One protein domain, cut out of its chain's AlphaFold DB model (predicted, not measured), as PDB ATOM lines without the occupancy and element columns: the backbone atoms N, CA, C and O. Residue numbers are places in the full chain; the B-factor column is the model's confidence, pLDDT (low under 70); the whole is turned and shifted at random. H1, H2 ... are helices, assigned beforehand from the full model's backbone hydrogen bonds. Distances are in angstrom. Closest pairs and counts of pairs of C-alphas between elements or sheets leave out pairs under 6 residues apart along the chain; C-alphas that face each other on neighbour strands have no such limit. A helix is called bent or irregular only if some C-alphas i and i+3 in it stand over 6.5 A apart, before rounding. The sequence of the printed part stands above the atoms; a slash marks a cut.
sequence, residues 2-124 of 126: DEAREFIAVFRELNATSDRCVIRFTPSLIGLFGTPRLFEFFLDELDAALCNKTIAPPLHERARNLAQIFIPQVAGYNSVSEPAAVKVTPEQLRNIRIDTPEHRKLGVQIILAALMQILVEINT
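This is residues 2 to 124 of the 126 residues of an uncharacterized protein of Geobacter sp (UniProt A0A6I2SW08). One long helix, H7, forms the core of this model; H5 packs along it, H1 crosses it at a steep tilt and packs on it with residues 4 to 8 alone, and H4 packs on H1 and reaches H7 with its residues 46 to 50 alone. The short helices H2 and H3 join the group at the end where H4 begins and H5 ends, H6 packs on H1 and H7, and the link of residues 78 to 89 passes round H7 from H5 to H6. The printed part has 123 residues with seven named helices, H1 to H7 in chain order, and no named strand; the class is all helix. It is compact, with a radius of gyration of the C-alphas of 13.3 A and spans of 40 by 27 by 26 A.

Begin with H1, residues 2 to 16, and look at its residues 4 to 8, which touch the hub, H7, residues 101 to 122. The closest C-alphas of this pair are those of Ala 4 and Ile 118, 4.8 A apart, and the two helices run opposite ways at a steep tilt of 43 degrees. Further on, H1 only just touches H2, residues 22 to 25, with 3 pairs of C-alphas within 8 A, the closest those of Asn 15 and Val 22 at 6.2 A. H2 also touches H7, and the closest C-alphas are those of Phe 25 and Val 108, 5.6 A apart. Next comes H3, residues 27 to 33, which touches H2 only at the corner, and only just, with the C-alphas of Ile 23 and Ile 30 closest at 5.9 A. H4, residues 36 to 52, touches H1 at a shallow tilt of 22 degrees, opposite ways, with the C-alphas of Arg 5 and Asp 47 closest at 6.1 A. H4 only just touches H7, with 3 pairs of C-alphas within 8 A, the closest those of Leu 50 and Ile 122 at 6.8 A. H1, H4 and H7 form a bundle, a group of helices set lengthwise next to one another. H5, residues 57 to 77, touches H7 at a shallow tilt of 22 degrees, opposite ways, with the C-alphas of Ala 63 and Leu 119 closest at 6.1 A. With its residues 70 to 74, H5 touches H3, where the C-alphas of Leu 29 and Val 74 are closest at 6.3 A. H4 and H5 are close but not clearly touching, and H1 and H5 are apart. H6, residues 90 to 94, touches H1, the C-alphas of Phe 7 and Pro 90 being closest at 5.2 A, and H7, those of Leu 93 and Ile 110 being closest at 6.0 A. Every O i to N i+4 pair is within hydrogen-bond range in H1, H4, H6 and H7; in H3 it is 2 of 3 and in H5 15 of 17, and H2 is too short for such a pair.

Find C-alpha 2 at (19.962, -16.683, -88.216); from there H1 runs 21.3 A to C-alpha 16. H4 begins at C-alpha 36, at (33.846, -12.320, -69.581), and is 24.5 A long. H5 measures 29.1 A, has a kink of 30 degrees near residue 70, and is irregular, but only just: C-alphas 68 and 71 are 6.8 A apart. H7, the longest helix, runs 31.6 A and ends at C-alpha 122, at (30.797, -21.300, -88.101). The shorter H2, H3 and H6 measure 5.4 A, 10.1 A and 6.2 A.

The two C-alphas farthest apart are those of Pro 57 and Thr 100, at 40.5 A. The printed part has no cut, and its one long link is that from H5 to H6, with 12 residues. The mean pLDDT of the printed part is 93.1, and no printed residue is under 70.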
ATOM      1  N   ASP A   2      20.768 -17.600 -89.051       83.25
ATOM      2  CA  ASP A   2      19.962 -16.683 -88.216       83.25
ATOM      3  C   ASP A   2      19.822 -17.158 -86.761       83.25
ATOM      4  O   ASP A   2      20.011 -16.376 -85.836       83.25
ATOM      5  N   GLU A   3      19.624 -18.461 -86.556       90.19
ATOM      6  CA  GLU A   3      19.541 -19.064 -85.219       90.19
ATOM      7  C   GLU A   3      20.868 -18.949 -84.434       90.19
ATOM      8  O   GLU A   3      20.863 -18.642 -83.245       90.19
ATOM      9  N   ALA A   4      22.026 -19.109 -85.091       93.88
ATOM     10  CA  ALA A   4      23.339 -18.949 -84.453       93.88
ATOM     11  C   ALA A   4      23.579 -17.503 -83.990       93.88
ATOM     12  O   ALA A   4      24.094 -17.269 -82.895       93.88
ATOM     13  N   ARG A   5      23.158 -16.526 -84.797       96.75
ATOM     14  CA  ARG A   5      23.229 -15.106 -84.428       96.75
ATOM     15  C   ARG A   5      22.257 -14.763 -83.304       96.75
ATOM     16  O   ARG A   5      22.604 -13.977 -82.425       96.75
ATOM     17  N   GLU A   6      21.080 -15.386 -83.281       97.31
ATOM     18  CA  GLU A   6      20.143 -15.250 -82.167       97.31
ATOM     19  C   GLU A   6      20.754 -15.777 -80.861       97.31
ATOM     20  O   GLU A   6      20.714 -15.077 -79.853       97.31
ATOM     21  N   PHE A   7      21.421 -16.938 -80.872       98.00
ATOM     22  CA  PHE A   7      22.154 -17.416 -79.694       98.00
ATOM     23  C   PHE A   7      23.213 -16.426 -79.207       98.00
ATOM     24  O   PHE A   7      23.316 -16.199 -78.001       98.00
ATOM     25  N   ILE A   8      23.983 -15.819 -80.117       97.44
ATOM     26  CA  ILE A   8      24.973 -14.793 -79.758       97.44
ATOM     27  C   ILE A   8      24.291 -13.592 -79.089       97.44
ATOM     28  O   ILE A   8      24.764 -13.116 -78.056       97.44
ATOM     29  N   ALA A   9      23.152 -13.137 -79.619       97.00
ATOM     30  CA  ALA A   9      22.369 -12.074 -78.993       97.00
ATOM     31  C   ALA A   9      21.910 -12.463 -77.576       97.00
ATOM     32  O   ALA A   9      22.067 -11.669 -76.649       97.00
ATOM     33  N   VAL A  10      21.447 -13.700 -77.369       97.44
ATOM     34  CA  VAL A  10      21.070 -14.182 -76.030       97.44
ATOM     35  C   VAL A  10      22.273 -14.261 -75.087       97.44
ATOM     36  O   VAL A  10      22.151 -13.900 -73.920       97.44
ATOM     37  N   PHE A  11      23.457 -14.668 -75.550       96.94
ATOM     38  CA  PHE A  11      24.660 -14.636 -74.711       96.94
ATOM     39  C   PHE A  11      24.997 -13.219 -74.228       96.94
ATOM     40  O   PHE A  11      25.283 -13.040 -73.040       96.94
ATOM     41  N   ARG A  12      24.876 -12.220 -75.114       94.88
ATOM     42  CA  ARG A  12      25.037 -10.799 -74.767       94.88
ATOM     43  C   ARG A  12      23.995 -10.355 -73.734       94.88
ATOM     44  O   ARG A  12      24.351  -9.717 -72.744       94.88
ATOM     45  N   GLU A  13      22.723 -10.730 -73.919       94.75
ATOM     46  CA  GLU A  13      21.650 -10.470 -72.942       94.75
ATOM     47  C   GLU A  13      22.003 -11.051 -71.564       94.75
ATOM     48  O   GLU A  13      21.934 -10.351 -70.552       94.75
ATOM     49  N   LEU A  14      22.430 -12.316 -71.516       93.50
ATOM     50  CA  LEU A  14      22.800 -12.994 -70.273       93.50
ATOM     51  C   LEU A  14      23.966 -12.292 -69.571       93.50
ATOM     52  O   LEU A  14      23.899 -12.058 -68.363       93.50
ATOM     53  N   ASN A  15      25.015 -11.916 -70.303       91.06
ATOM     54  CA  ASN A  15      26.195 -11.266 -69.731       91.06
ATOM     55  C   ASN A  15      25.971  -9.797 -69.343       91.06
ATOM     56  O   ASN A  15      26.716  -9.278 -68.509       91.06
ATOM     57  N   ALA A  16      24.916  -9.155 -69.851       88.56
ATOM     58  CA  ALA A  16      24.455  -7.853 -69.371       88.56
ATOM     59  C   ALA A  16      23.688  -7.937 -68.034       88.56
ATOM     60  O   ALA A  16      23.544  -6.929 -67.341       88.56
ATOM     61  N   THR A  17      23.210  -9.126 -67.644       82.38
ATOM     62  CA  THR A  17      22.470  -9.342 -66.390       82.38
ATOM     63  C   THR A  17      23.360  -9.924 -65.286       82.38
ATOM     64  O   THR A  17      24.072 -10.910 -65.474       82.38
ATOM     65  N   SER A  18      23.337  -9.322 -64.094       73.56
ATOM     66  CA  SER A  18      24.236  -9.698 -62.987       73.56
ATOM     67  C   SER A  18      23.961 -11.082 -62.382       73.56
ATOM     68  O   SER A  18      24.843 -11.671 -61.745       73.56
ATOM     69  N   ASP A  19      22.737 -11.580 -62.542       80.12
ATOM     70  CA  ASP A  19      22.210 -12.817 -61.961       80.12
ATOM     71  C   ASP A  19      22.394 -14.039 -62.875       80.12
ATOM     72  O   ASP A  19      22.650 -15.135 -62.374       80.12
ATOM     73  N   ARG A  20      22.330 -13.855 -64.202       83.50
ATOM     74  CA  ARG A  20      22.399 -14.947 -65.193       83.50
ATOM     75  C   ARG A  20      23.623 -14.910 -66.114       83.50
ATOM     76  O   ARG A  20      23.683 -15.662 -67.083       83.50
ATOM     77  N   CYS A  21      24.629 -14.100 -65.790       91.06
ATOM     78  CA  CYS A  21      25.894 -14.067 -66.524       91.06
ATOM     79  C   CYS A  21      26.537 -15.463 -66.637       91.06
ATOM     80  O   CYS A  21      26.579 -16.224 -65.664       91.06
ATOM     81  N   VAL A  22      27.104 -15.781 -67.806       93.00
ATOM     82  CA  VAL A  22      27.685 -17.096 -68.140       93.00
ATOM     83  C   VAL A  22      28.716 -17.555 -67.104       93.00
ATOM     84  O   VAL A  22      28.757 -18.737 -66.752       93.00
ATOM     85  N   ILE A  23      29.496 -16.625 -66.538       94.06
ATOM     86  CA  ILE A  23      30.495 -16.930 -65.501       94.06
ATOM     87  C   ILE A  23      29.881 -17.555 -64.239       94.06
ATOM     88  O   ILE A  23      30.547 -18.322 -63.551       94.06
ATOM     89  N   ARG A  24      28.611 -17.266 -63.925       92.31
ATOM     90  CA  ARG A  24      27.910 -17.841 -62.765       92.31
ATOM     91  C   ARG A  24      27.634 -19.331 -62.962       92.31
ATOM     92  O   ARG A  24      27.705 -20.114 -62.013       92.31
ATOM     93  N   PHE A  25      27.366 -19.731 -64.201       93.00
ATOM     94  CA  PHE A  25      27.111 -21.119 -64.566       93.00
ATOM     95  C   PHE A  25      28.417 -21.882 -64.734       93.00
ATOM     96  O   PHE A  25      28.634 -22.875 -64.042       93.00
ATOM     97  N   THR A  26      29.306 -21.379 -65.593       91.62
ATOM     98  CA  THR A  26      30.544 -22.057 -65.982       91.62
ATOM     99  C   THR A  26      31.763 -21.121 -65.899       91.62
ATOM    100  O   THR A  26      32.234 -20.577 -66.900       91.62
ATOM    101  N   PRO A  27      32.325 -20.925 -64.687       92.12
ATOM    102  CA  PRO A  27      33.559 -20.161 -64.514       92.12
ATOM    103  C   PRO A  27      34.735 -20.753 -65.296       92.12
ATOM    104  O   PRO A  27      35.597 -20.010 -65.748       92.12
ATOM    105  N   SER A  28      34.770 -22.080 -65.469       91.75
ATOM    106  CA  SER A  28      35.831 -22.768 -66.209       91.75
ATOM    107  C   SER A  28      35.829 -22.404 -67.689       91.75
ATOM    108  O   SER A  28      36.902 -22.164 -68.232       91.75
ATOM    109  N   LEU A  29      34.654 -22.274 -68.318       93.25
ATOM    110  CA  LEU A  29      34.558 -21.764 -69.686       93.25
ATOM    111  C   LEU A  29      35.146 -20.355 -69.780       93.25
ATOM    112  O   LEU A  29      35.995 -20.105 -70.625       93.25
ATOM    113  N   ILE A  30      34.737 -19.446 -68.890       93.56
ATOM    114  CA  ILE A  30      35.244 -18.066 -68.895       93.56
ATOM    115  C   ILE A  30      36.744 -18.015 -68.595       93.56
ATOM    116  O   ILE A  30      37.456 -17.208 -69.188       93.56
ATOM    117  N   GLY A  31      37.245 -18.904 -67.737       90.88
ATOM    118  CA  GLY A  31      38.668 -19.047 -67.442       90.88
ATOM    119  C   GLY A  31      39.520 -19.329 -68.682       90.88
ATOM    120  O   GLY A  31      40.635 -18.825 -68.758       90.88
ATOM    121  N   LEU A  32      38.986 -20.034 -69.688       89.62
ATOM    122  CA  LEU A  32      39.678 -20.271 -70.965       89.62
ATOM    123  C   LEU A  32      39.869 -18.990 -71.786       89.62
ATOM    124  O   LEU A  32      40.868 -18.844 -72.481       89.62
ATOM    125  N   PHE A  33      38.918 -18.059 -71.692       89.62
ATOM    126  CA  PHE A  33      39.014 -16.737 -72.315       89.62
ATOM    127  C   PHE A  33      39.735 -15.726 -71.416       89.62
ATOM    128  O   PHE A  33      40.059 -14.629 -71.857       89.62
ATOM    129  N   GLY A  34      39.956 -16.050 -70.142       89.38
ATOM    130  CA  GLY A  34      40.549 -15.181 -69.128       89.38
ATOM    131  C   GLY A  34      39.564 -14.192 -68.494       89.38
ATOM    132  O   GLY A  34      39.642 -13.947 -67.292       89.38
ATOM    133  N   THR A  35      38.617 -13.631 -69.256       91.00
ATOM    134  CA  THR A  35      37.596 -12.706 -68.726       91.00
ATOM    135  C   THR A  35      36.264 -12.814 -69.481       91.00
ATOM    136  O   THR A  35      36.270 -13.167 -70.662       91.00
ATOM    137  N   PRO A  36      35.123 -12.428 -68.867       91.62
ATOM    138  CA  PRO A  36      33.846 -12.320 -69.581       91.62
ATOM    139  C   PRO A  36      33.920 -11.406 -70.809       91.62
ATOM    140  O   PRO A  36      33.324 -11.701 -71.835       91.62
ATOM    141  N   ARG A  37      34.708 -10.326 -70.740       92.94
ATOM    142  CA  ARG A  37      34.877  -9.387 -71.855       92.94
ATOM    143  C   ARG A  37      35.568 -10.026 -73.062       92.94
ATOM    144  O   ARG A  37      35.215  -9.722 -74.190       92.94
ATOM    145  N   LEU A  38      36.552 -10.897 -72.836       94.12
ATOM    146  CA  LEU A  38      37.225 -11.621 -73.919       94.12
ATOM    147  C   LEU A  38      36.329 -12.704 -74.533       94.12
ATOM    148  O   LEU A  38      36.430 -12.963 -75.729       94.12
ATOM    149  N   PHE A  39      35.423 -13.286 -73.745       95.19
ATOM    150  CA  PHE A  39      34.369 -14.151 -74.273       95.19
ATOM    151  C   PHE A  39      33.395 -13.370 -75.171       95.19
ATOM    152  O   PHE A  39      33.132 -13.807 -76.285       95.19
ATOM    153  N   GLU A  40      32.940 -12.189 -74.743       94.94
ATOM    154  CA  GLU A  40      32.113 -11.293 -75.571       94.94
ATOM    155  C   GLU A  40      32.809 -10.900 -76.879       94.94
ATOM    156  O   GLU A  40      32.225 -11.038 -77.947       94.94
ATOM    157  N   PHE A  41      34.089 -10.515 -76.827       96.19
ATOM    158  CA  PHE A  41      34.846 -10.212 -78.044       96.19
ATOM    159  C   PHE A  41      34.913 -11.398 -79.006       96.19
ATOM    160  O   PHE A  41      34.794 -11.216 -80.212       96.19
ATOM    161  N   PHE A  42      35.077 -12.618 -78.493       96.62
ATOM    162  CA  PHE A  42      35.028 -13.800 -79.342       96.62
ATOM    163  C   PHE A  42      33.645 -13.993 -79.975       96.62
ATOM    164  O   PHE A  42      33.569 -14.301 -81.161       96.62
ATOM    165  N   LEU A  43      32.556 -13.777 -79.231       97.31
ATOM    166  CA  LEU A  43      31.205 -13.818 -79.798       97.31
ATOM    167  C   LEU A  43      31.003 -12.749 -80.885       97.31
ATOM    168  O   LEU A  43      30.366 -13.037 -81.895       97.31
ATOM    169  N   ASP A  44      31.583 -11.557 -80.721       97.44
ATOM    170  CA  ASP A  44      31.570 -10.503 -81.741       97.44
ATOM    171  C   ASP A  44      32.329 -10.920 -83.007       97.44
ATOM    172  O   ASP A  44      31.843 -10.701 -84.119       97.44
ATOM    173  N   GLU A  45      33.493 -11.563 -82.856       97.56
ATOM    174  CA  GLU A  45      34.250 -12.130 -83.979       97.56
ATOM    175  C   GLU A  45      33.415 -13.181 -84.739       97.56
ATOM    176  O   GLU A  45      33.397 -13.181 -85.972       97.56
ATOM    177  N   LEU A  46      32.691 -14.051 -84.022       97.25
ATOM    178  CA  LEU A  46      31.810 -15.057 -84.627       97.25
ATOM    179  C   LEU A  46      30.589 -14.430 -85.321       97.25
ATOM    180  O   LEU A  46      30.251 -14.832 -86.433       97.25
ATOM    181  N   ASP A  47      29.936 -13.438 -84.710       97.69
ATOM    182  CA  ASP A  47      28.794 -12.724 -85.309       97.69
ATOM    183  C   ASP A  47      29.219 -11.998 -86.593       97.69
ATOM    184  O   ASP A  47      28.530 -12.079 -87.612       97.69
ATOM    185  N   ALA A  48      30.397 -11.367 -86.589       96.44
ATOM    186  CA  ALA A  48      30.972 -10.750 -87.780       96.44
ATOM    187  C   ALA A  48      31.240 -11.780 -88.892       96.44
ATOM    188  O   ALA A  48      30.904 -11.526 -90.052       96.44
ATOM    189  N   ALA A  49      31.787 -12.952 -88.553       96.56
ATOM    190  CA  ALA A  49      31.999 -14.037 -89.512       96.56
ATOM    191  C   ALA A  49      30.673 -14.541 -90.114       96.56
ATOM    192  O   ALA A  49      30.555 -14.669 -91.332       96.56
ATOM    193  N   LEU A  50      29.641 -14.737 -89.284       96.12
ATOM    194  CA  LEU A  50      28.299 -15.136 -89.733       96.12
ATOM    195  C   LEU A  50      27.652 -14.079 -90.639       96.12
ATOM    196  O   LEU A  50      27.038 -14.431 -91.645       96.12
ATOM    197  N   CYS A  51      27.799 -12.791 -90.315       95.06
ATOM    198  CA  CYS A  51      27.284 -11.695 -91.141       95.06
ATOM    199  C   CYS A  51      27.958 -11.646 -92.515       95.06
ATOM    200  O   CYS A  51      27.286 -11.465 -93.532       95.06
ATOM    201  N   ASN A  52      29.280 -11.818 -92.540       94.12
ATOM    202  CA  ASN A  52      30.079 -11.733 -93.761       94.12
ATOM    203  C   ASN A  52      30.108 -13.046 -94.553       94.12
ATOM    204  O   ASN A  52      30.586 -13.053 -95.685       94.12
ATOM    205  N   LYS A  53      29.595 -14.139 -93.972       94.19
ATOM    206  CA  LYS A  53      29.623 -15.502 -94.526       94.19
ATOM    207  C   LYS A  53      31.034 -15.987 -94.876       94.19
ATOM    208  O   LYS A  53      31.211 -16.749 -95.817       94.19
ATOM    209  N   THR A  54      32.027 -15.530 -94.123       95.56
ATOM    210  CA  THR A  54      33.424 -15.942 -94.266       95.56
ATOM    211  C   THR A  54      34.099 -15.907 -92.910       95.56
ATOM    212  O   THR A  54      33.725 -15.106 -92.045       95.56
ATOM    213  N   ILE A  55      35.098 -16.762 -92.714       96.19
ATOM    214  CA  ILE A  55      35.836 -16.835 -91.462       96.19
ATOM    215  C   ILE A  55      37.346 -16.743 -91.674       96.19
ATOM    216  O   ILE A  55      37.955 -17.465 -92.454       96.19
ATOM    217  N   ALA A  56      37.991 -15.870 -90.900       95.19
ATOM    218  CA  ALA A  56      39.445 -15.790 -90.897       95.19
ATOM    219  C   ALA A  56      40.058 -17.107 -90.368       95.19
ATOM    220  O   ALA A  56      39.615 -17.596 -89.321       95.19
ATOM    221  N   PRO A  57      41.125 -17.651 -90.990       94.69
ATOM    222  CA  PRO A  57      41.720 -18.923 -90.571       94.69
ATOM    223  C   PRO A  57      42.065 -19.023 -89.071       94.69
ATOM    224  O   PRO A  57      41.748 -20.051 -88.470       94.69
ATOM    225  N   PRO A  58      42.617 -17.979 -88.410       95.12
ATOM    226  CA  PRO A  58      42.887 -18.036 -86.971       95.12
ATOM    227  C   PRO A  58      41.620 -18.153 -86.111       95.12
ATOM    228  O   PRO A  58      41.622 -18.826 -85.079       95.12
ATOM    229  N   LEU A  59      40.526 -17.506 -86.524       95.62
ATOM    230  CA  LEU A  59      39.244 -17.593 -85.825       95.62
ATOM    231  C   LEU A  59      38.618 -18.977 -86.020       95.62
ATOM    232  O   LEU A  59      38.098 -19.548 -85.063       95.62
ATOM    233  N   HIS A  60      38.731 -19.541 -87.225       95.00
ATOM    234  CA  HIS A  60      38.263 -20.892 -87.526       95.00
ATOM    235  C   HIS A  60      39.009 -21.933 -86.677       95.00
ATOM    236  O   HIS A  60      38.384 -22.789 -86.052       95.00
ATOM    237  N   GLU A  61      40.335 -21.836 -86.571       94.69
ATOM    238  CA  GLU A  61      41.122 -22.731 -85.717       94.69
ATOM    239  C   GLU A  61      40.713 -22.626 -84.239       94.69
ATOM    240  O   GLU A  61      40.490 -23.645 -83.580       94.69
ATOM    241  N   ARG A  62      40.527 -21.404 -83.723       94.44
ATOM    242  CA  ARG A  62      40.022 -21.178 -82.358       94.44
ATOM    243  C   ARG A  62      38.634 -21.781 -82.145       94.44
ATOM    244  O   ARG A  62      38.425 -22.459 -81.142       94.44
ATOM    245  N   ALA A  63      37.705 -21.559 -83.075       94.88
ATOM    246  CA  ALA A  63      36.349 -22.103 -83.022       94.88
ATOM    247  C   ALA A  63      36.359 -23.640 -83.010       94.88
ATOM    248  O   ALA A  63      35.673 -24.269 -82.200       94.88
ATOM    249  N   ARG A  64      37.205 -24.249 -83.846       95.12
ATOM    250  CA  ARG A  64      37.396 -25.701 -83.901       95.12
ATOM    251  C   ARG A  64      37.984 -26.254 -82.605       95.12
ATOM    252  O   ARG A  64      37.444 -27.216 -82.065       95.12
ATOM    253  N   ASN A  65      39.032 -25.629 -82.072       93.88
ATOM    254  CA  ASN A  65      39.647 -26.037 -80.805       93.88
ATOM    255  C   ASN A  65      38.661 -25.911 -79.635       93.88
ATOM    256  O   ASN A  65      38.591 -26.800 -78.782       93.88
ATOM    257  N   LEU A  66      37.851 -24.848 -79.616       94.62
ATOM    258  CA  LEU A  66      36.784 -24.680 -78.632       94.62
ATOM    259  C   LEU A  66      35.777 -25.833 -78.691       94.62
ATOM    260  O   LEU A  66      35.482 -26.429 -77.655       94.62
ATOM    261  N   ALA A  67      35.309 -26.184 -79.889       94.19
ATOM    262  CA  ALA A  67      34.340 -27.257 -80.094       94.19
ATOM    263  C   ALA A  67      34.897 -28.653 -79.762       94.19
ATOM    264  O   ALA A  67      34.223 -29.450 -79.111       94.19
ATOM    265  N   GLN A  68      36.116 -28.961 -80.207       93.44
ATOM    266  CA  GLN A  68      36.670 -30.319 -80.157       93.44
ATOM    267  C   GLN A  68      37.378 -30.654 -78.845       93.44
ATOM    268  O   GLN A  68      37.439 -31.823 -78.469       93.44
ATOM    269  N   ILE A  69      37.935 -29.657 -78.156       92.25
ATOM    270  CA  ILE A  69      38.802 -29.882 -76.993       92.25
ATOM    271  C   ILE A  69      38.170 -29.274 -75.748       92.25
ATOM    272  O   ILE A  69      37.900 -29.967 -74.767       92.25
ATOM    273  N   PHE A  70      37.906 -27.973 -75.785       92.06
ATOM    274  CA  PHE A  70      37.589 -27.232 -74.573       92.06
ATOM    275  C   PHE A  70      36.156 -27.442 -74.082       92.06
ATOM    276  O   PHE A  70      35.957 -27.661 -72.887       92.06
ATOM    277  N   ILE A  71      35.154 -27.422 -74.967       93.75
ATOM    278  CA  ILE A  71      33.763 -27.693 -74.577       93.75
ATOM    279  C   ILE A  71      33.623 -29.096 -73.957       93.75
ATOM    280  O   ILE A  71      33.048 -29.182 -72.868       93.75
ATOM    281  N   PRO A  72      34.185 -30.178 -74.536       93.31
ATOM    282  CA  PRO A  72      34.194 -31.497 -73.900       93.31
ATOM    283  C   PRO A  72      34.860 -31.518 -72.519       93.31
ATOM    284  O   PRO A  72      34.329 -32.131 -71.593       93.31
ATOM    285  N   GLN A  73      35.984 -30.815 -72.342       92.69
ATOM    286  CA  GLN A  73      36.640 -30.706 -71.035       92.69
ATOM    287  C   GLN A  73      35.739 -30.005 -70.013       92.69
ATOM    288  O   GLN A  73      35.498 -30.540 -68.931       92.69
ATOM    289  N   VAL A  74      35.189 -28.836 -70.363       93.31
ATOM    290  CA  VAL A  74      34.266 -28.080 -69.500       93.31
ATOM    291  C   VAL A  74      33.031 -28.914 -69.156       93.31
ATOM    292  O   VAL A  74      32.590 -28.898 -68.004       93.31
ATOM    293  N   ALA A  75      32.495 -29.674 -70.111       93.25
ATOM    294  CA  ALA A  75      31.379 -30.585 -69.886       93.25
ATOM    295  C   ALA A  75      31.735 -31.678 -68.866       93.25
ATOM    296  O   ALA A  75      30.990 -31.876 -67.904       93.25
ATOM    297  N   GLY A  76      32.907 -32.306 -69.014       92.06
ATOM    298  CA  GLY A  76      33.428 -33.304 -68.076       92.06
ATOM    299  C   GLY A  76      33.551 -32.765 -66.649       92.06
ATOM    300  O   GLY A  76      33.031 -33.376 -65.716       92.06
ATOM    301  N   TYR A  77      34.131 -31.570 -66.476       90.06
ATOM    302  CA  TYR A  77      34.229 -30.913 -65.164       90.06
ATOM    303  C   TYR A  77      32.866 -30.644 -64.512       90.06
ATOM    304  O   TYR A  77      32.757 -30.660 -63.289       90.06
ATOM    305  N   ASN A  78      31.821 -30.412 -65.312       88.25
ATOM    306  CA  ASN A  78      30.467 -30.131 -64.829       88.25
ATOM    307  C   ASN A  78      29.547 -31.368 -64.843       88.25
ATOM    308  O   ASN A  78      28.345 -31.247 -64.594       88.25
ATOM    309  N   SER A  79      30.086 -32.564 -65.124       91.19
ATOM    310  CA  SER A  79      29.310 -33.810 -65.256       91.19
ATOM    311  C   SER A  79      28.131 -33.689 -66.235       91.19
ATOM    312  O   SER A  79      27.044 -34.224 -65.983       91.19
ATOM    313  N   VAL A  80      28.329 -32.933 -67.318       90.94
ATOM    314  CA  VAL A  80      27.387 -32.783 -68.431       90.94
ATOM    315  C   VAL A  80      27.771 -33.782 -69.515       90.94
ATOM    316  O   VAL A  80      28.895 -33.761 -70.014       90.94
ATOM    317  N   SER A  81      26.830 -34.641 -69.890       84.50
ATOM    318  CA  SER A  81      27.032 -35.604 -70.968       84.50
ATOM    319  C   SER A  81      26.767 -34.946 -72.321       84.50
ATOM    320  O   SER A  81      25.724 -34.330 -72.506       84.50
ATOM    321  N   GLU A  82      27.721 -35.089 -73.242       82.31
ATOM    322  CA  GLU A  82      27.590 -34.813 -74.683       82.31
ATOM    323  C   GLU A  82      26.802 -33.535 -75.060       82.31
ATOM    324  O   GLU A  82      25.740 -33.619 -75.678       82.31
ATOM    325  N   PRO A  83      27.329 -32.325 -74.776       84.25
ATOM    326  CA  PRO A  83      26.641 -31.070 -75.108       84.25
ATOM    327  C   PRO A  83      26.288 -30.932 -76.595       84.25
ATOM    328  O   PRO A  83      25.293 -30.309 -76.939       84.25
ATOM    329  N   ALA A  84      27.098 -31.529 -77.474       83.00
ATOM    330  CA  ALA A  84      26.909 -31.494 -78.921       83.00
ATOM    331  C   ALA A  84      25.692 -32.301 -79.410       83.00
ATOM    332  O   ALA A  84      25.182 -32.027 -80.492       83.00
ATOM    333  N   ALA A  85      25.231 -33.290 -78.635       82.62
ATOM    334  CA  ALA A  85      24.077 -34.120 -78.984       82.62
ATOM    335  C   ALA A  85      22.739 -33.455 -78.616       82.62
ATOM    336  O   ALA A  85      21.670 -33.929 -79.002       82.62
ATOM    337  N   VAL A  86      22.784 -32.362 -77.852       87.75
ATOM    338  CA  VAL A  86      21.602 -31.697 -77.311       87.75
ATOM    339  C   VAL A  86      21.258 -30.509 -78.196       87.75
ATOM    340  O   VAL A  86      21.978 -29.514 -78.228       87.75
ATOM    341  N   LYS A  87      20.119 -30.583 -78.887       91.06
ATOM    342  CA  LYS A  87      19.562 -29.415 -79.567       91.06
ATOM    343  C   LYS A  87      18.844 -28.536 -78.547       91.06
ATOM    344  O   LYS A  87      17.910 -28.996 -77.891       91.06
ATOM    345  N   VAL A  88      19.276 -27.284 -78.425       95.75
ATOM    346  CA  VAL A  88      18.610 -26.268 -77.596       95.75
ATOM    347  C   VAL A  88      18.093 -25.129 -78.462       95.75
ATOM    348  O   VAL A  88      18.517 -25.007 -79.607       95.75
ATOM    349  N   THR A  89      17.199 -24.300 -77.928       96.94
ATOM    350  CA  THR A  89      16.692 -23.080 -78.578       96.94
ATOM    351  C   THR A  89      17.218 -21.815 -77.886       96.94
ATOM    352  O   THR A  89      17.571 -21.871 -76.700       96.94
ATOM    353  N   PRO A  90      17.241 -20.651 -78.564       97.31
ATOM    354  CA  PRO A  90      17.619 -19.380 -77.937       97.31
ATOM    355  C   PRO A  90      16.767 -19.045 -76.706       97.31
ATOM    356  O   PRO A  90      17.279 -18.570 -75.696       97.31
ATOM    357  N   GLU A  91      15.478 -19.390 -76.736       96.62
ATOM    358  CA  GLU A  91      14.570 -19.183 -75.606       96.62
ATOM    359  C   GLU A  91      14.912 -20.067 -74.396       96.62
ATOM    360  O   GLU A  91      14.798 -19.627 -73.251       96.62
ATOM    361  N   GLN A  92      15.389 -21.298 -74.610       96.56
ATOM    362  CA  GLN A  92      15.894 -22.129 -73.511       96.56
ATOM    363  C   GLN A  92      17.150 -21.523 -72.882       96.56
ATOM    364  O   GLN A  92      17.271 -21.523 -71.657       96.56
ATOM    365  N   LEU A  93      18.056 -20.969 -73.696       97.06
ATOM    366  CA  LEU A  93      19.235 -20.256 -73.201       97.06
ATOM    367  C   LEU A  93      18.843 -18.997 -72.416       97.06
ATOM    368  O   LEU A  93      19.380 -18.756 -71.338       97.06
ATOM    369  N   ARG A  94      17.859 -18.232 -72.898       95.75
ATOM    370  CA  ARG A  94      17.364 -17.021 -72.226       95.75
ATOM    371  C   ARG A  94      16.779 -17.320 -70.843       95.75
ATOM    372  O   ARG A  94      16.891 -16.504 -69.929       95.75
ATOM    373  N   ASN A  95      16.186 -18.499 -70.671       95.06
ATOM    374  CA  ASN A  95      15.466 -18.889 -69.458       95.06
ATOM    375  C   ASN A  95      16.275 -19.736 -68.460       95.06
ATOM    376  O   ASN A  95      15.685 -20.268 -67.517       95.06
ATOM    377  N   ILE A  96      17.599 -19.862 -68.616       95.19
ATOM    378  CA  ILE A  96      18.441 -20.579 -67.642       95.19
ATOM    379  C   ILE A  96      18.370 -19.947 -66.240       95.19
ATOM    380  O   ILE A  96      18.217 -18.732 -66.088       95.19
ATOM    381  N   ARG A  97      18.498 -20.778 -65.197       92.38
ATOM    382  CA  ARG A  97      18.369 -20.372 -63.784       92.38
ATOM    383  C   ARG A  97      19.442 -21.018 -62.907       92.38
ATOM    384  O   ARG A  97      19.947 -22.085 -63.237       92.38
ATOM    385  N   ILE A  98      19.778 -20.374 -61.789       90.19
ATOM    386  CA  ILE A  98      20.809 -20.823 -60.830       90.19
ATOM    387  C   ILE A  98      20.262 -21.028 -59.403       90.19
ATOM    388  O   ILE A  98      21.012 -21.166 -58.443       90.19
ATOM    389  N   ASP A  99      18.944 -21.033 -59.260       90.81
ATOM    390  CA  ASP A  99      18.213 -21.189 -58.001       90.81
ATOM    391  C   ASP A  99      18.398 -22.567 -57.346       90.81
ATOM    392  O   ASP A  99      18.345 -22.659 -56.120       90.81
ATOM    393  N   THR A 100      18.680 -23.623 -58.118       91.25
ATOM    394  CA  THR A 100      19.051 -24.946 -57.581       91.25
ATOM    395  C   THR A 100      20.310 -25.515 -58.251       91.25
ATOM    396  O   THR A 100      20.662 -25.102 -59.365       91.25
ATOM    397  N   PRO A 101      21.010 -26.483 -57.620       90.19
ATOM    398  CA  PRO A 101      22.122 -27.196 -58.252       90.19
ATOM    399  C   PRO A 101      21.745 -27.859 -59.586       90.19
ATOM    400  O   PRO A 101      22.527 -27.816 -60.537       90.19
ATOM    401  N   GLU A 102      20.543 -28.427 -59.683       90.88
ATOM    402  CA  GLU A 102      20.020 -29.063 -60.896       90.88
ATOM    403  C   GLU A 102      19.790 -28.033 -62.003       90.88
ATOM    404  O   GLU A 102      20.236 -28.243 -63.133       90.88
ATOM    405  N   HIS A 103      19.163 -26.894 -61.686       92.50
ATOM    406  CA  HIS A 103      18.970 -25.808 -62.649       92.50
ATOM    407  C   HIS A 103      20.302 -25.223 -63.114       92.50
ATOM    408  O   HIS A 103      20.485 -24.994 -64.311       92.50
ATOM    409  N   ARG A 104      21.277 -25.073 -62.209       91.44
ATOM    410  CA  ARG A 104      22.630 -24.645 -62.577       91.44
ATOM    411  C   ARG A 104      23.280 -25.627 -63.548       91.44
ATOM    412  O   ARG A 104      23.832 -25.196 -64.558       91.44
ATOM    413  N   LYS A 105      23.210 -26.931 -63.262       92.38
ATOM    414  CA  LYS A 105      23.766 -27.981 -64.129       92.38
ATOM    415  C   LYS A 105      23.106 -27.971 -65.509       92.38
ATOM    416  O   LYS A 105      23.807 -28.015 -66.519       92.38
ATOM    417  N   LEU A 106      21.781 -27.845 -65.554       93.69
ATOM    418  CA  LEU A 106      21.026 -27.697 -66.798       93.69
ATOM    419  C   LEU A 106      21.434 -26.425 -67.557       93.69
ATOM    420  O   LEU A 106      21.631 -26.472 -68.766       93.69
ATOM    421  N   GLY A 107      21.630 -25.306 -66.857       94.88
ATOM    422  CA  GLY A 107      22.122 -24.063 -67.444       94.88
ATOM    423  C   GLY A 107      23.496 -24.227 -68.095       94.88
ATOM    424  O   GLY A 107      23.689 -23.779 -69.222       94.88
ATOM    425  N   VAL A 108      24.429 -24.940 -67.448       95.50
ATOM    426  CA  VAL A 108      25.728 -25.281 -68.059       95.50
ATOM    427  C   VAL A 108      25.534 -26.114 -69.325       95.50
ATOM    428  O   VAL A 108      26.131 -25.799 -70.351       95.50
ATOM    429  N   GLN A 109      24.682 -27.139 -69.287       95.81
ATOM    430  CA  GLN A 109      24.388 -27.961 -70.462       95.81
ATOM    431  C   GLN A 109      23.836 -27.126 -71.624       95.81
ATOM    432  O   GLN A 109      24.323 -27.260 -72.745       95.81
ATOM    433  N   ILE A 110      22.879 -26.234 -71.354       96.81
ATOM    434  CA  ILE A 110      22.276 -25.355 -72.365       96.81
ATOM    435  C   ILE A 110      23.310 -24.377 -72.934       96.81
ATOM    436  O   ILE A 110      23.376 -24.215 -74.149       96.81
ATOM    437  N   ILE A 111      24.156 -23.773 -72.092       97.00
ATOM    438  CA  ILE A 111      25.239 -22.875 -72.528       97.00
ATOM    439  C   ILE A 111      26.201 -23.598 -73.475       97.00
ATOM    440  O   ILE A 111      26.515 -23.089 -74.549       97.00
ATOM    441  N   LEU A 112      26.671 -24.789 -73.092       97.12
ATOM    442  CA  LEU A 112      27.623 -25.548 -73.902       97.12
ATOM    443  C   LEU A 112      26.992 -26.033 -75.213       97.12
ATOM    444  O   LEU A 112      27.634 -25.953 -76.257       97.12
ATOM    445  N   ALA A 113      25.735 -26.480 -75.180       96.69
ATOM    446  CA  ALA A 113      24.989 -26.880 -76.369       96.69
ATOM    447  C   ALA A 113      24.752 -25.700 -77.329       96.69
ATOM    448  O   ALA A 113      24.979 -25.823 -78.531       96.69
ATOM    449  N   ALA A 114      24.363 -24.531 -76.811       97.44
ATOM    450  CA  ALA A 114      24.190 -23.317 -77.609       97.44
ATOM    451  C   ALA A 114      25.503 -22.878 -78.274       97.44
ATOM    452  O   ALA A 114      25.516 -22.585 -79.469       97.44
ATOM    453  N   LEU A 115      26.624 -22.911 -77.540       96.88
ATOM    454  CA  LEU A 115      27.944 -22.653 -78.122       96.88
ATOM    455  C   LEU A 115      28.291 -23.659 -79.216       96.88
ATOM    456  O   LEU A 115      28.728 -23.249 -80.285       96.88
ATOM    457  N   MET A 116      28.055 -24.956 -79.000       96.00
ATOM    458  CA  MET A 116      28.282 -25.966 -80.039       96.00
ATOM    459  C   MET A 116      27.465 -25.688 -81.301       96.00
ATOM    460  O   MET A 116      28.012 -25.795 -82.394       96.00
ATOM    461  N   GLN A 117      26.198 -25.283 -81.176       96.00
ATOM    462  CA  GLN A 117      25.363 -24.947 -82.335       96.00
ATOM    463  C   GLN A 117      25.905 -23.739 -83.116       96.00
ATOM    464  O   GLN A 117      25.954 -23.791 -84.344       96.00
ATOM    465  N   ILE A 118      26.392 -22.697 -82.430       96.94
ATOM    466  CA  ILE A 118      27.081 -21.574 -83.090       96.94
ATOM    467  C   ILE A 118      28.330 -22.076 -83.826       96.94
ATOM    468  O   ILE A 118      28.542 -21.751 -84.991       96.94
ATOM    469  N   LEU A 119      29.164 -22.877 -83.159       95.69
ATOM    470  CA  LEU A 119      30.442 -23.335 -83.711       95.69
ATOM    471  C   LEU A 119      30.263 -24.296 -84.892       95.69
ATOM    472  O   LEU A 119      31.064 -24.266 -85.822       95.69
ATOM    473  N   VAL A 120      29.223 -25.133 -84.884       93.81
ATOM    474  CA  VAL A 120      28.865 -25.981 -86.030       93.81
ATOM    475  C   VAL A 120      28.552 -25.114 -87.243       93.81
ATOM    476  O   VAL A 120      29.127 -25.359 -88.297       93.81
ATOM    477  N   GLU A 121      27.728 -24.077 -87.085       94.06
ATOM    478  CA  GLU A 121      27.419 -23.146 -88.174       94.06
ATOM    479  C   GLU A 121      28.685 -22.441 -88.682       94.06
ATOM    480  O   GLU A 121      28.933 -22.384 -89.883       94.06
ATOM    481  N   ILE A 122      29.530 -21.960 -87.769       94.62
ATOM    482  CA  ILE A 122      30.797 -21.300 -88.101       94.62
ATOM    483  C   ILE A 122      31.721 -22.199 -88.935       94.62
ATOM    484  O   ILE A 122      32.348 -21.723 -89.876       94.62
ATOM    485  N   ASN A 123      31.788 -23.496 -88.630       90.19
ATOM    486  CA  ASN A 123      32.621 -24.450 -89.372       90.19
ATOM    487  C   ASN A 123      32.082 -24.778 -90.779       90.19
ATOM    488  O   ASN A 123      32.742 -25.507 -91.517       90.19
ATOM    489  N   THR A 124      30.896 -24.280 -91.147       91.94
ATOM    490  CA  THR A 124      30.358 -24.383 -92.516       91.94
ATOM    491  C   THR A 124      30.716 -23.186 -93.399       91.94
ATOM    492  O   THR A 124      30.379 -23.195 -94.580       91.94
TER     493      THR A 124